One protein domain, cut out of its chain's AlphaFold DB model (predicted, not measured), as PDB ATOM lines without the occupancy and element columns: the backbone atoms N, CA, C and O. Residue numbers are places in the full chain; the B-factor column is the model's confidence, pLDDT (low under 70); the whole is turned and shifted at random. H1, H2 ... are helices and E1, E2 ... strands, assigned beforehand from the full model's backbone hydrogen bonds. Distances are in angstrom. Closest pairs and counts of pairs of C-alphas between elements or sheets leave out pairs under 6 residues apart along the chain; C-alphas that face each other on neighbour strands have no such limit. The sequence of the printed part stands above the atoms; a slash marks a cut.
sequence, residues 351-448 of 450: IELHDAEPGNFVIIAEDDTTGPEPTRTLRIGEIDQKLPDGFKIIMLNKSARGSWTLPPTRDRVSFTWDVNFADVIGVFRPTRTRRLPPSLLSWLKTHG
ATOM      1  N   ILE A 351     166.659 108.310 131.283       85.94
ATOM      2  CA  ILE A 351     167.913 107.627 130.978       85.94
ATOM      3  C   ILE A 351     167.825 106.241 131.603       85.94
ATOM      4  O   ILE A 351     167.400 106.097 132.754       85.94
ATOM      5  N   GLU A 352     168.197 105.220 130.841       85.69
ATOM      6  CA  GLU A 352     168.268 103.863 131.365       85.69
ATOM      7  C   GLU A 352     169.342 103.769 132.454       85.69
ATOM      8  O   GLU A 352     170.408 104.374 132.358       85.69
ATOM      9  N   LEU A 353     169.083 102.996 133.513       84.06
ATOM     10  CA  LEU A 353     169.957 102.961 134.698       84.06
ATOM     11  C   LEU A 353     171.397 102.532 134.362       84.06
ATOM     12  O   LEU A 353     172.353 102.946 135.018       84.06
ATOM     13  N   HIS A 354     171.565 101.728 133.309       82.12
ATOM     14  CA  HIS A 354     172.876 101.299 132.835       82.12
ATOM     15  C   HIS A 354     173.641 102.395 132.073       82.12
ATOM     16  O   HIS A 354     174.869 102.380 132.108       82.12
ATOM     17  N   ASP A 355     172.951 103.373 131.489       85.06
ATOM     18  CA  ASP A 355     173.541 104.487 130.732       85.06
ATOM     19  C   ASP A 355     173.729 105.755 131.580       85.06
ATOM     20  O   ASP A 355     174.192 106.786 131.094       85.06
ATOM     21  N   ALA A 356     173.349 105.700 132.857       88.50
ATOM     22  CA  ALA A 356     173.485 106.807 133.787       88.50
ATOM     23  C   ALA A 356     174.957 107.098 134.131       88.50
ATOM     24  O   ALA A 356     175.716 106.202 134.516       88.50
ATOM     25  N   GLU A 357     175.330 108.377 134.067       90.62
ATOM     26  CA  GLU A 357     176.682 108.872 134.351       90.62
ATOM     27  C   GLU A 357     176.708 109.797 135.584       90.62
ATOM     28  O   GLU A 357     175.686 110.414 135.917       90.62
ATOM     29  N   PRO A 358     177.871 109.961 136.251       91.12
ATOM     30  CA  PRO A 358     178.052 110.989 137.272       91.12
ATOM     31  C   PRO A 358     177.619 112.382 136.785       91.12
ATOM     32  O   PRO A 358     177.901 112.786 135.658       91.12
ATOM     33  N   GLY A 359     176.905 113.120 137.633       87.00
ATOM     34  CA  GLY A 359     176.298 114.416 137.311       87.00
ATOM     35  C   GLY A 359     174.877 114.338 136.735       87.00
ATOM     36  O   GLY A 359     174.206 115.365 136.610       87.00
ATOM     37  N   ASN A 360     174.374 113.145 136.391       92.31
ATOM     38  CA  ASN A 360     172.951 112.961 136.086       92.31
ATOM     39  C   ASN A 360     172.121 113.034 137.375       92.31
ATOM     40  O   ASN A 360     172.609 112.740 138.467       92.31
ATOM     41  N   PHE A 361     170.862 113.451 137.253       92.00
ATOM     42  CA  PHE A 361     169.950 113.528 138.388       92.00
ATOM     43  C   PHE A 361     169.120 112.256 138.482       92.00
ATOM     44  O   PHE A 361     168.709 111.694 137.470       92.00
ATOM     45  N   VAL A 362     168.843 111.833 139.709       90.06
ATOM     46  CA  VAL A 362     168.047 110.649 140.022       90.06
ATOM     47  C   VAL A 362     166.867 111.034 140.904       90.06
ATOM     48  O   VAL A 362     166.989 111.917 141.756       90.06
ATOM     49  N   ILE A 363     165.726 110.380 140.697       86.25
ATOM     50  CA  ILE A 363     164.566 110.467 141.589       86.25
ATOM     51  C   ILE A 363     164.442 109.162 142.366       86.25
ATOM     52  O   ILE A 363     164.437 108.083 141.772       86.25
ATOM     53  N   ILE A 364     164.303 109.282 143.681       83.38
ATOM     54  CA  ILE A 364     164.055 108.171 144.604       83.38
ATOM     55  C   ILE A 364     162.757 108.425 145.371       83.38
ATOM     56  O   ILE A 364     162.388 109.583 145.592       83.38
ATOM     57  N   ALA A 365     162.065 107.357 145.763       73.12
ATOM     58  CA  ALA A 365     160.947 107.440 146.697       73.12
ATOM     59  C   ALA A 365     161.400 107.034 148.097       73.12
ATOM     60  O   ALA A 365     162.100 106.045 148.276       73.12
ATOM     61  N   GLU A 366     160.948 107.792 149.083       70.00
ATOM     62  CA  GLU A 366     161.024 107.441 150.490       70.00
ATOM     63  C   GLU A 366     159.594 107.243 150.987       70.00
ATOM     64  O   GLU A 366     158.817 108.199 151.070       70.00
ATOM     65  N   ASP A 367     159.236 105.987 151.241       64.00
ATOM     66  CA  ASP A 367     157.915 105.606 151.726       64.00
ATOM     67  C   ASP A 367     157.951 105.494 153.254       64.00
ATOM     68  O   ASP A 367     158.518 104.550 153.803       64.00
ATOM     69  N   ASP A 368     157.320 106.436 153.954       56.16
ATOM     70  CA  ASP A 368     157.034 106.291 155.378       56.16
ATOM     71  C   ASP A 368     155.698 105.565 155.541       56.16
ATOM     72  O   ASP A 368     154.624 106.111 155.283       56.16
ATOM     73  N   THR A 369     155.783 104.302 155.952       54.81
ATOM     74  CA  THR A 369     154.638 103.412 156.188       54.81
ATOM     75  C   THR A 369     154.312 103.250 157.673       54.81
ATOM     76  O   THR A 369     153.419 102.480 158.023       54.81
ATOM     77  N   THR A 370     155.027 103.958 158.556       42.81
ATOM     78  CA  THR A 370     154.917 103.789 160.013       42.81
ATOM     79  C   THR A 370     153.811 104.639 160.644       42.81
ATOM     80  O   THR A 370     153.367 104.350 161.758       42.81
ATOM     81  N   GLY A 371     153.325 105.657 159.926       45.16
ATOM     82  CA  GLY A 371     152.213 106.517 160.332       45.16
ATOM     83  C   GLY A 371     150.818 106.006 159.920       45.16
ATOM     84  O   GLY A 371     150.691 105.130 159.066       45.16
ATOM     85  N   PRO A 372     149.737 106.582 160.490       36.91
ATOM     86  CA  PRO A 372     148.351 106.247 160.135       36.91
ATOM     87  C   PRO A 372     147.973 106.635 158.694       36.91
ATOM     88  O   PRO A 372     146.993 106.119 158.157       36.91
ATOM     89  N   GLU A 373     148.750 107.516 158.062       40.97
ATOM     90  CA  GLU A 373     148.697 107.813 156.632       40.97
ATOM     91  C   GLU A 373     150.080 107.518 156.033       40.97
ATOM     92  O   GLU A 373     151.038 108.208 156.388       40.97
ATOM     93  N   PRO A 374     150.230 106.504 155.160       52.59
ATOM     94  CA  PRO A 374     151.508 106.244 154.517       52.59
ATOM     95  C   PRO A 374     151.850 107.405 153.577       52.59
ATOM     96  O   PRO A 374     151.045 107.768 152.714       52.59
ATOM     97  N   THR A 375     153.037 107.989 153.734       51.38
ATOM     98  CA  THR A 375     153.493 109.115 152.908       51.38
ATOM     99  C   THR A 375     154.632 108.677 151.999       51.38
ATOM    100  O   THR A 375     155.559 108.003 152.432       51.38
ATOM    101  N   ARG A 376     154.561 109.053 150.717       64.06
ATOM    102  CA  ARG A 376     155.631 108.838 149.734       64.06
ATOM    103  C   ARG A 376     156.270 110.176 149.411       64.06
ATOM    104  O   ARG A 376     155.637 111.025 148.785       64.06
ATOM    105  N   THR A 377     157.523 110.352 149.800       67.25
ATOM    106  CA  THR A 377     158.299 111.558 149.507       67.25
ATOM    107  C   THR A 377     159.230 111.291 148.333       67.25
ATOM    108  O   THR A 377     160.066 110.396 148.391       67.25
ATOM    109  N   LEU A 378     159.110 112.074 147.257       77.19
ATOM    110  CA  LEU A 378     160.062 112.010 146.149       77.19
ATOM    111  C   LEU A 378     161.245 112.925 146.432       77.19
ATOM    112  O   LEU A 378     161.069 114.129 146.632       77.19
ATOM    113  N   ARG A 379     162.455 112.373 146.398       80.94
ATOM    114  CA  ARG A 379     163.676 113.161 146.550       80.94
ATOM    115  C   ARG A 379     164.524 113.121 145.286       80.94
ATOM    116  O   ARG A 379     164.530 112.128 144.562       80.94
ATOM    117  N   ILE A 380     165.245 114.216 145.038       87.25
ATOM    118  CA  ILE A 380     166.130 114.363 143.880       87.25
ATOM    119  C   ILE A 380     167.580 114.405 144.355       87.25
ATOM    120  O   ILE A 380     167.947 115.234 145.189       87.25
ATOM    121  N   GLY A 381     168.396 113.512 143.803       89.94
ATOM    122  CA  GLY A 381     169.838 113.461 144.023       89.94
ATOM    123  C   GLY A 381     170.618 113.656 142.726       89.94
ATOM    124  O   GLY A 381     170.070 113.533 141.633       89.94
ATOM    125  N   GLU A 382     171.904 113.953 142.848       92.88
ATOM    126  CA  GLU A 382     172.874 113.906 141.752       92.88
ATOM    127  C   GLU A 382     173.774 112.687 141.934       92.88
ATOM    128  O   GLU A 382     174.251 112.435 143.039       92.88
ATOM    129  N   ILE A 383     173.992 111.927 140.863       94.06
ATOM    130  CA  ILE A 383     174.861 110.749 140.885       94.06
ATOM    131  C   ILE A 383     176.307 111.222 141.035       94.06
ATOM    132  O   ILE A 383     176.818 111.943 140.182       94.06
ATOM    133  N   ASP A 384     176.960 110.805 142.112       91.88
ATOM    134  CA  ASP A 384     178.384 111.043 142.360       91.88
ATOM    135  C   ASP A 384     179.217 109.902 141.763       91.88
ATOM    136  O   ASP A 384     180.194 110.124 141.050       91.88
ATOM    137  N   GLN A 385     178.769 108.660 141.974       91.12
ATOM    138  CA  GLN A 385     179.427 107.464 141.456       91.12
ATOM    139  C   GLN A 385     178.409 106.362 141.139       91.12
ATOM    140  O   GLN A 385     177.443 106.154 141.871       91.12
ATOM    141  N   LYS A 386     178.647 105.609 140.062       88.88
ATOM    142  CA  LYS A 386     177.882 104.398 139.745       88.88
ATOM    143  C   LYS A 386     178.446 103.193 140.503       88.88
ATOM    144  O   LYS A 386     179.652 102.950 140.458       88.88
ATOM    145  N   LEU A 387     177.576 102.459 141.193       88.06
ATOM    146  CA  LEU A 387     177.890 101.233 141.929       88.06
ATOM    147  C   LEU A 387     177.415 100.004 141.120       88.06
ATOM    148  O   LEU A 387     176.662 100.173 140.160       88.06
ATOM    149  N   PRO A 388     177.839  98.771 141.467       83.88
ATOM    150  CA  PRO A 388     177.423  97.561 140.749       83.88
ATOM    151  C   PRO A 388     175.901  97.362 140.695       83.88
ATOM    152  O   PRO A 388     175.370  97.087 139.623       83.88
ATOM    153  N   ASP A 389     175.212  97.593 141.818       85.25
ATOM    154  CA  ASP A 389     173.767  97.359 141.973       85.25
ATOM    155  C   ASP A 389     172.981  98.651 142.278       85.25
ATOM    156  O   ASP A 389     171.839  98.613 142.746       85.25
ATOM    157  N   GLY A 390     173.586  99.818 142.030       89.44
ATOM    158  CA  GLY A 390     172.999 101.092 142.429       89.44
ATOM    159  C   GLY A 390     173.815 102.334 142.083       89.44
ATOM    160  O   GLY A 390     174.709 102.325 141.234       89.44
ATOM    161  N   PHE A 391     173.527 103.423 142.786       91.69
ATOM    162  CA  PHE A 391     174.242 104.690 142.685       91.69
ATOM    163  C   PHE A 391     174.633 105.202 144.064       91.69
ATOM    164  O   PHE A 391     173.848 105.132 145.006       91.69
ATOM    165  N   LYS A 392     175.813 105.809 144.147       92.25
ATOM    166  CA  LYS A 392     176.144 106.744 145.213       92.25
ATOM    167  C   LYS A 392     175.687 108.128 144.780       92.25
ATOM    168  O   LYS A 392     176.134 108.634 143.746       92.25
ATOM    169  N   ILE A 393     174.779 108.725 145.540       92.00
ATOM    170  CA  ILE A 393     174.087 109.960 145.166       92.00
ATOM    171  C   ILE A 393     174.278 111.017 146.242       92.00
ATOM    172  O   ILE A 393     174.386 110.695 147.421       92.00
ATOM    173  N   ILE A 394     174.286 112.288 145.854       90.44
ATOM    174  CA  ILE A 394     174.260 113.420 146.780       90.44
ATOM    175  C   ILE A 394     172.894 114.084 146.673       90.44
ATOM    176  O   ILE A 394     172.502 114.549 145.600       90.44
ATOM    177  N   MET A 395     172.170 114.153 147.788       90.31
ATOM    178  CA  MET A 395     170.854 114.781 147.841       90.31
ATOM    179  C   MET A 395     170.948 116.277 147.532       90.31
ATOM    180  O   MET A 395     171.786 116.991 148.087       90.31
ATOM    181  N   LEU A 396     170.088 116.756 146.632       86.00
ATOM    182  CA  LEU A 396     170.105 118.138 146.165       86.00
ATOM    183  C   LEU A 396     169.142 119.018 146.960       86.00
ATOM    184  O   LEU A 396     168.040 118.610 147.319       86.00
ATOM    185  N   ASN A 397     169.528 120.282 147.134       83.44
ATOM    186  CA  ASN A 397     168.667 121.319 147.691       83.44
ATOM    187  C   ASN A 397     168.020 122.136 146.570       83.44
ATOM    188  O   ASN A 397     168.682 122.521 145.600       83.44
ATOM    189  N   LYS A 398     166.736 122.458 146.727       82.31
ATOM    190  CA  LYS A 398     166.006 123.354 145.824       82.31
ATOM    191  C   LYS A 398     166.245 124.805 146.240       82.31
ATOM    192  O   LYS A 398     165.905 125.205 147.349       82.31
ATOM    193  N   SER A 399     166.825 125.607 145.354       79.81
ATOM    194  CA  SER A 399     167.032 127.037 145.591       79.81
ATOM    195  C   SER A 399     165.722 127.823 145.475       79.81
ATOM    196  O   SER A 399     164.796 127.414 144.769       79.81
ATOM    197  N   ALA A 400     165.672 129.023 146.066       72.81
ATOM    198  CA  ALA A 400     164.543 129.952 145.915       72.81
ATOM    199  C   ALA A 400     164.259 130.338 144.446       72.81
ATOM    200  O   ALA A 400     163.151 130.735 144.102       72.81
ATOM    201  N   ARG A 401     165.250 130.189 143.553       71.12
ATOM    202  CA  ARG A 401     165.124 130.432 142.104       71.12
ATOM    203  C   ARG A 401     164.755 129.166 141.310       71.12
ATOM    204  O   ARG A 401     164.792 129.190 140.076       71.12
ATOM    205  N   GLY A 402     164.435 128.065 141.995       73.56
ATOM    206  CA  GLY A 402     163.961 126.802 141.420       73.56
ATOM    207  C   GLY A 402     165.040 125.908 140.798       73.56
ATOM    208  O   GLY A 402     164.697 124.960 140.095       73.56
ATOM    209  N   SER A 403     166.326 126.206 141.005       82.62
ATOM    210  CA  SER A 403     167.441 125.340 140.581       82.62
ATOM    211  C   SER A 403     167.810 124.336 141.672       82.62
ATOM    212  O   SER A 403     167.726 124.657 142.855       82.62
ATOM    213  N   TRP A 404     168.255 123.145 141.278       84.56
ATOM    214  CA  TRP A 404     168.718 122.110 142.199       84.56
ATOM    215  C   TRP A 404     170.240 122.152 142.321       84.56
ATOM    216  O   TRP A 404     170.986 121.963 141.350       84.56
ATOM    217  N   THR A 405     170.702 122.443 143.528       87.31
ATOM    218  CA  THR A 405     172.109 122.697 143.836       87.31
ATOM    219  C   THR A 405     172.615 121.715 144.873       87.31
ATOM    220  O   THR A 405     171.895 121.374 145.812       87.31
ATOM    221  N   LEU A 406     173.873 121.302 144.722       86.00
ATOM    222  CA  LEU A 406     174.560 120.512 145.735       86.00
ATOM    223  C   LEU A 406     174.612 121.281 147.065       86.00
ATOM    224  O   LEU A 406     174.778 122.507 147.051       86.00
ATOM    225  N   PRO A 407     174.515 120.584 148.207       85.69
ATOM    226  CA  PRO A 407     174.765 121.196 149.501       85.69
ATOM    227  C   PRO A 407     176.219 121.702 149.595       85.69
ATOM    228  O   PRO A 407     177.092 121.274 148.817       85.69
ATOM    229  N   PRO A 408     176.501 122.627 150.537       84.56
ATOM    230  CA  PRO A 408     177.856 123.108 150.792       84.56
ATOM    231  C   PRO A 408     178.828 121.939 150.980       84.56
ATOM    232  O   PRO A 408     178.477 120.941 151.601       84.56
ATOM    233  N   THR A 409     180.058 122.052 150.469       83.06
ATOM    234  CA  THR A 409     181.028 120.937 150.429       83.06
ATOM    235  C   THR A 409     181.243 120.267 151.788       83.06
ATOM    236  O   THR A 409     181.345 119.048 151.850       83.06
ATOM    237  N   ARG A 410     181.241 121.054 152.872       78.69
ATOM    238  CA  ARG A 410     181.369 120.569 154.257       78.69
ATOM    239  C   ARG A 410     180.228 119.648 154.708       78.69
ATOM    240  O   ARG A 410     180.453 118.786 155.544       78.69
ATOM    241  N   ASP A 411     179.034 119.825 154.147       79.31
ATOM    242  CA  ASP A 411     177.815 119.140 154.574       79.31
ATOM    243  C   ASP A 411     177.521 117.924 153.681       79.31
ATOM    244  O   ASP A 411     176.758 117.050 154.077       79.31
ATOM    245  N   ARG A 412     178.154 117.824 152.497       82.12
ATOM    246  CA  ARG A 412     177.881 116.784 151.483       82.12
ATOM    247  C   ARG A 412     177.921 115.364 152.033       82.12
ATOM    248  O   ARG A 412     177.065 114.582 151.652       82.12
ATOM    249  N   VAL A 413     178.841 115.065 152.951       80.12
ATOM    250  CA  VAL A 413     178.978 113.733 153.567       80.12
ATOM    251  C   VAL A 413     177.665 113.271 154.210       80.12
ATOM    252  O   VAL A 413     177.284 112.118 154.056       80.12
ATOM    253  N   SER A 414     176.930 114.178 154.860       78.31
ATOM    254  CA  SER A 414     175.645 113.884 155.513       78.31
ATOM    255  C   SER A 414     174.480 113.718 154.528       78.31
ATOM    256  O   SER A 414     173.412 113.241 154.905       78.31
ATOM    257  N   PHE A 415     174.671 114.122 153.272       82.19
ATOM    258  CA  PHE A 415     173.682 114.049 152.197       82.19
ATOM    259  C   PHE A 415     174.067 113.026 151.116       82.19
ATOM    260  O   PHE A 415     173.391 112.961 150.092       82.19
ATOM    261  N   THR A 416     175.141 112.251 151.316       87.56
ATOM    262  CA  THR A 416     175.585 111.207 150.385       87.56
ATOM    263  C   THR A 416     174.996 109.861 150.769       87.56
ATOM    264  O   THR A 416     175.285 109.353 151.852       87.56
ATOM    265  N   TRP A 417     174.174 109.287 149.896       86.31
ATOM    266  CA  TRP A 417     173.454 108.036 150.132       86.31
ATOM    267  C   TRP A 417     173.811 107.010 149.055       86.31
ATOM    268  O   TRP A 417     173.977 107.371 147.889       86.31
ATOM    269  N   ASP A 418     173.885 105.739 149.437       90.38
ATOM    270  CA  ASP A 418     173.985 104.627 148.493       90.38
ATOM    271  C   ASP A 418     172.568 104.081 148.259       90.38
ATOM    272  O   ASP A 418     171.865 103.738 149.210       90.38
ATOM    273  N   VAL A 419     172.127 104.053 147.003       85.81
ATOM    274  CA  VAL A 419     170.756 103.695 146.615       85.81
ATOM    275  C   VAL A 419     170.791 102.552 145.612       85.81
ATOM    276  O   VAL A 419     171.504 102.641 144.613       85.81
ATOM    277  N   ASN A 420     169.994 101.506 145.839       85.88
ATOM    278  CA  ASN A 420     169.885 100.377 144.916       85.88
ATOM    279  C   ASN A 420     169.044 100.739 143.688       85.88
ATOM    280  O   ASN A 420     168.113 101.538 143.771       85.88
ATOM    281  N   PHE A 421     169.290 100.084 142.553       81.38
ATOM    282  CA  PHE A 421     168.488 100.301 141.341       81.38
ATOM    283  C   PHE A 421     166.987 100.040 141.531       81.38
ATOM    284  O   PHE A 421     166.181 100.674 140.857       81.38
ATOM    285  N   ALA A 422     166.610  99.148 142.451       78.31
ATOM    286  CA  ALA A 422     165.212  98.844 142.758       78.31
ATOM    287  C   ALA A 422     164.450 100.031 143.381       78.31
ATOM    288  O   ALA A 422     163.240 100.139 143.198       78.31
ATOM    289  N   ASP A 423     165.162 100.929 144.064       76.19
ATOM    290  CA  ASP A 423     164.589 102.076 144.780       76.19
ATOM    291  C   ASP A 423     164.577 103.354 143.914       76.19
ATOM    292  O   ASP A 423     164.058 104.405 144.305       76.19
ATOM    293  N   VAL A 424     165.151 103.274 142.707       81.62
ATOM    294  CA  VAL A 424     165.241 104.379 141.753       81.62
ATOM    295  C   VAL A 424     164.003 104.417 140.862       81.62
ATOM    296  O   VAL A 424     163.724 103.499 140.097       81.62
ATOM    297  N   ILE A 425     163.302 105.549 140.891       80.19
ATOM    298  CA  ILE A 425     162.154 105.831 140.014       80.19
ATOM    299  C   ILE A 425     162.624 106.144 138.589       80.19
ATOM    300  O   ILE A 425     161.993 105.767 137.602       80.19
ATOM    301  N   GLY A 426     163.750 106.844 138.466       86.06
ATOM    302  CA  GLY A 426     164.407 107.052 137.183       86.06
ATOM    303  C   GLY A 426     165.527 108.079 137.232       86.06
ATOM    304  O   GLY A 426     165.684 108.819 138.208       86.06
ATOM    305  N   VAL A 427     166.295 108.120 136.146       89.44
ATOM    306  CA  VAL A 427     167.446 109.008 135.956       89.44
ATOM    307  C   VAL A 427     167.182 109.942 134.779       89.44
ATOM    308  O   VAL A 427     166.520 109.560 133.816       89.44
ATOM    309  N   PHE A 428     167.686 111.171 134.854       90.25
ATOM    310  CA  PHE A 428     167.571 112.166 133.795       90.25
ATOM    311  C   PHE A 428     168.740 113.155 133.790       90.25
ATOM    312  O   PHE A 428     169.433 113.354 134.789       90.25
ATOM    313  N   ARG A 429     168.950 113.835 132.658       88.56
ATOM    314  CA  ARG A 429     169.942 114.916 132.556       88.56
ATOM    315  C   ARG A 429     169.354 116.243 133.050       88.56
ATOM    316  O   ARG A 429     168.286 116.645 132.580       88.56
ATOM    317  N   PRO A 430     170.039 116.971 133.949       84.25
ATOM    318  CA  PRO A 430     169.616 118.313 134.320       84.25
ATOM    319  C   PRO A 430     169.769 119.288 133.145       84.25
ATOM    320  O   PRO A 430     170.633 119.145 132.282       84.25
ATOM    321  N   THR A 431     168.950 120.340 133.134       84.44
ATOM    322  CA  THR A 431     169.130 121.463 132.196       84.44
ATOM    323  C   THR A 431     170.409 122.257 132.503       84.44
ATOM    324  O   THR A 431     170.957 122.166 133.602       84.44
ATOM    325  N   ARG A 432     170.862 123.128 131.584       82.56
ATOM    326  CA  ARG A 432     172.061 123.979 131.789       82.56
ATOM    327  C   ARG A 432     171.994 124.840 133.062       82.56
ATOM    328  O   ARG A 432     173.017 125.150 133.656       82.56
ATOM    329  N   THR A 433     170.792 125.228 133.487       83.62
ATOM    330  CA  THR A 433     170.542 126.001 134.719       83.62
ATOM    331  C   THR A 433     170.244 125.116 135.935       83.62
ATOM    332  O   THR A 433     169.820 125.622 136.975       83.62
ATOM    333  N   ARG A 434     170.448 123.798 135.807       84.75
ATOM    334  CA  ARG A 434     170.173 122.765 136.818       84.75
ATOM    335  C   ARG A 434     168.727 122.774 137.322       84.75
ATOM    336  O   ARG A 434     168.444 122.491 138.484       84.75
ATOM    337  N   ARG A 435     167.795 123.130 136.440       82.75
ATOM    338  CA  ARG A 435     166.346 122.979 136.631       82.75
ATOM    339  C   ARG A 435     165.867 121.652 136.043       82.75
ATOM    340  O   ARG A 435     166.547 121.072 135.191       82.75
ATOM    341  N   LEU A 436     164.687 121.213 136.470       82.88
ATOM    342  CA  LEU A 436     164.016 120.042 135.905       82.88
ATOM    343  C   LEU A 436     163.561 120.318 134.461       82.88
ATOM    344  O   LEU A 436     163.099 121.431 134.187       82.88
ATOM    345  N   PRO A 437     163.664 119.337 133.546       84.19
ATOM    346  CA  PRO A 437     163.062 119.425 132.221       84.19
ATOM    347  C   PRO A 437     161.548 119.708 132.292       84.19
ATOM    348  O   PRO A 437     160.882 119.213 133.207       84.19
ATOM    349  N   PRO A 438     160.970 120.477 131.349       83.06
ATOM    350  CA  PRO A 438     159.547 120.827 131.375       83.06
ATOM    351  C   PRO A 438     158.597 119.621 131.375       83.06
ATOM    352  O   PRO A 438     157.610 119.631 132.109       83.06
ATOM    353  N   SER A 439     158.906 118.571 130.607       81.06
ATOM    354  CA  SER A 439     158.119 117.330 130.562       81.06
ATOM    355  C   SER A 439     158.149 116.584 131.892       81.06
ATOM    356  O   SER A 439     157.101 116.159 132.375       81.06
ATOM    357  N   LEU A 440     159.307 116.531 132.557       79.88
ATOM    358  CA  LEU A 440     159.428 115.976 133.907       79.88
ATOM    359  C   LEU A 440     158.654 116.801 134.942       79.88
ATOM    360  O   LEU A 440     157.977 116.238 135.796       79.88
ATOM    361  N   LEU A 441     158.712 118.133 134.864       76.69
ATOM    362  CA  LEU A 441     157.949 119.007 135.757       76.69
ATOM    363  C   LEU A 441     156.437 118.813 135.574       76.69
ATOM    364  O   LEU A 441     155.700 118.769 136.556       76.69
ATOM    365  N   SER A 442     155.977 118.686 134.327       76.00
ATOM    366  CA  SER A 442     154.578 118.375 134.025       76.00
ATOM    367  C   SER A 442     154.190 116.997 134.552       76.00
ATOM    368  O   SER A 442     153.131 116.852 135.149       76.00
ATOM    369  N   TRP A 443     155.054 115.997 134.380       76.19
ATOM    370  CA  TRP A 443     154.829 114.651 134.893       76.19
ATOM    371  C   TRP A 443     154.722 114.641 136.423       76.19
ATOM    372  O   TRP A 443     153.772 114.075 136.954       76.19
ATOM    373  N   LEU A 444     155.618 115.341 137.126       70.31
ATOM    374  CA  LEU A 444     155.591 115.488 138.584       70.31
ATOM    375  C   LEU A 444     154.292 116.153 139.075       70.31
ATOM    376  O   LEU A 444     153.666 115.644 140.004       70.31
ATOM    377  N   LYS A 445     153.819 117.211 138.389       66.62
ATOM    378  CA  LYS A 445     152.503 117.836 138.648       66.62
ATOM    379  C   LYS A 445     151.358 116.839 138.518       66.62
ATOM    380  O   LYS A 445     150.530 116.740 139.417       66.62
ATOM    381  N   THR A 446     151.318 116.094 137.415       64.50
ATOM    382  CA  THR A 446     150.256 115.115 137.143       64.50
ATOM    383  C   THR A 446     150.234 113.983 138.173       64.50
ATOM    384  O   THR A 446     149.169 113.446 138.469       64.50
ATOM    385  N   HIS A 447     151.389 113.642 138.748       63.03
ATOM    386  CA  HIS A 447     151.527 112.589 139.758       63.03
ATOM    387  C   HIS A 447     151.517 113.121 141.202       63.03
ATOM    388  O   HIS A 447     151.820 112.372 142.127       63.03
ATOM    389  N   GLY A 448     151.138 114.389 141.408       51.72
ATOM    390  CA  GLY A 448     150.919 114.968 142.737       51.72
ATOM    391  C   GLY A 448     152.187 115.206 143.559       51.72
ATOM    392  O   GLY A 448     152.091 115.393 144.768       51.72
TER     393      GLY A 448
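This is residues 351 to 448 of the 450 residues of the protein "Gag/pol/env polyprotein, putative" of Perkinsus marinus (strain ATCC 50983 / TXsc) (UniProt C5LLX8). A strongly twisted five-stranded antiparallel sheet makes the body, folded over on itself at the sharp bend of E2, while the long hairpin of E1 and E2 runs out from it as an arm whose tip, residues 369 to 374, sticks out free. A long loop, residues 396 to 411, leaves E3 and returns to the tiny helix H1, which grazes the sheet, and the last helix, H2, sits off the sheet. The printed part has 98 residues, with two named helices and five named strands in the order E1 E2 E3 H1 E4 E5 H2; the sheet order is E4 E3 E2 E1 E5. The class is mixed, helices and strands, and the whole is compact, with a radius of gyration of the C-alphas of 13.6 A and spans of 38 by 31 by 31 A.

In the sheet, E2, residues 375 to 387, bends by 98 degrees at residue 384. It forms a hairpin with E1, residues 361 to 368, antiparallel at 139 degrees; N 366 and O 377 are 2.8 A apart, within hydrogen-bond range. E2 also forms a hairpin with E3, residues 390 to 395, with N 394 and O 382 at 2.8 A. E1, E2 and E3 are a meander, each strand the antiparallel neighbour of the one before. The edge strand E4, residues 416 to 420, is antiparallel to E3 at 147 degrees, with N 393 and O 417 at 2.8 A. The other edge strand, E5, residues 424 to 428, is antiparallel to E1 at 158 degrees, with N 363 and O 426 at 2.9 A. E4 and E5 meet only through their link. H1, residues 412 to 415, only grazes the sheet; its closest C-alpha pair with E3 is Met 395 and Phe 415, 5.2 A. H2, residues 438 to 446, is not on the sheet and is apart from H1. Every O i to N i+4 pair in H2 is within hydrogen-bond range; H1 is too short for such a pair.

E1 begins at C-alpha 361 (169.950, 113.528, 138.388) and is 22.5 A long; E2 is 27.9 A, E3 14.9 A, E4 13.4 A and E5 11.4 A. H2 is 12.3 A long and ends at C-alpha 446 (150.256, 115.115, 137.143). In the long loop, residues 397 to 398 pair antiparallel with residues 404 to 405.

The C-alphas of Pro 372 and Arg 432, the two farthest apart, are 41.0 A apart. The printed part has no cut. The link from E3 to H1, 16 residues, is long. Mean pLDDT of the printed part is 79.7; residues 367 to 377 and 445 to 448 are under 70.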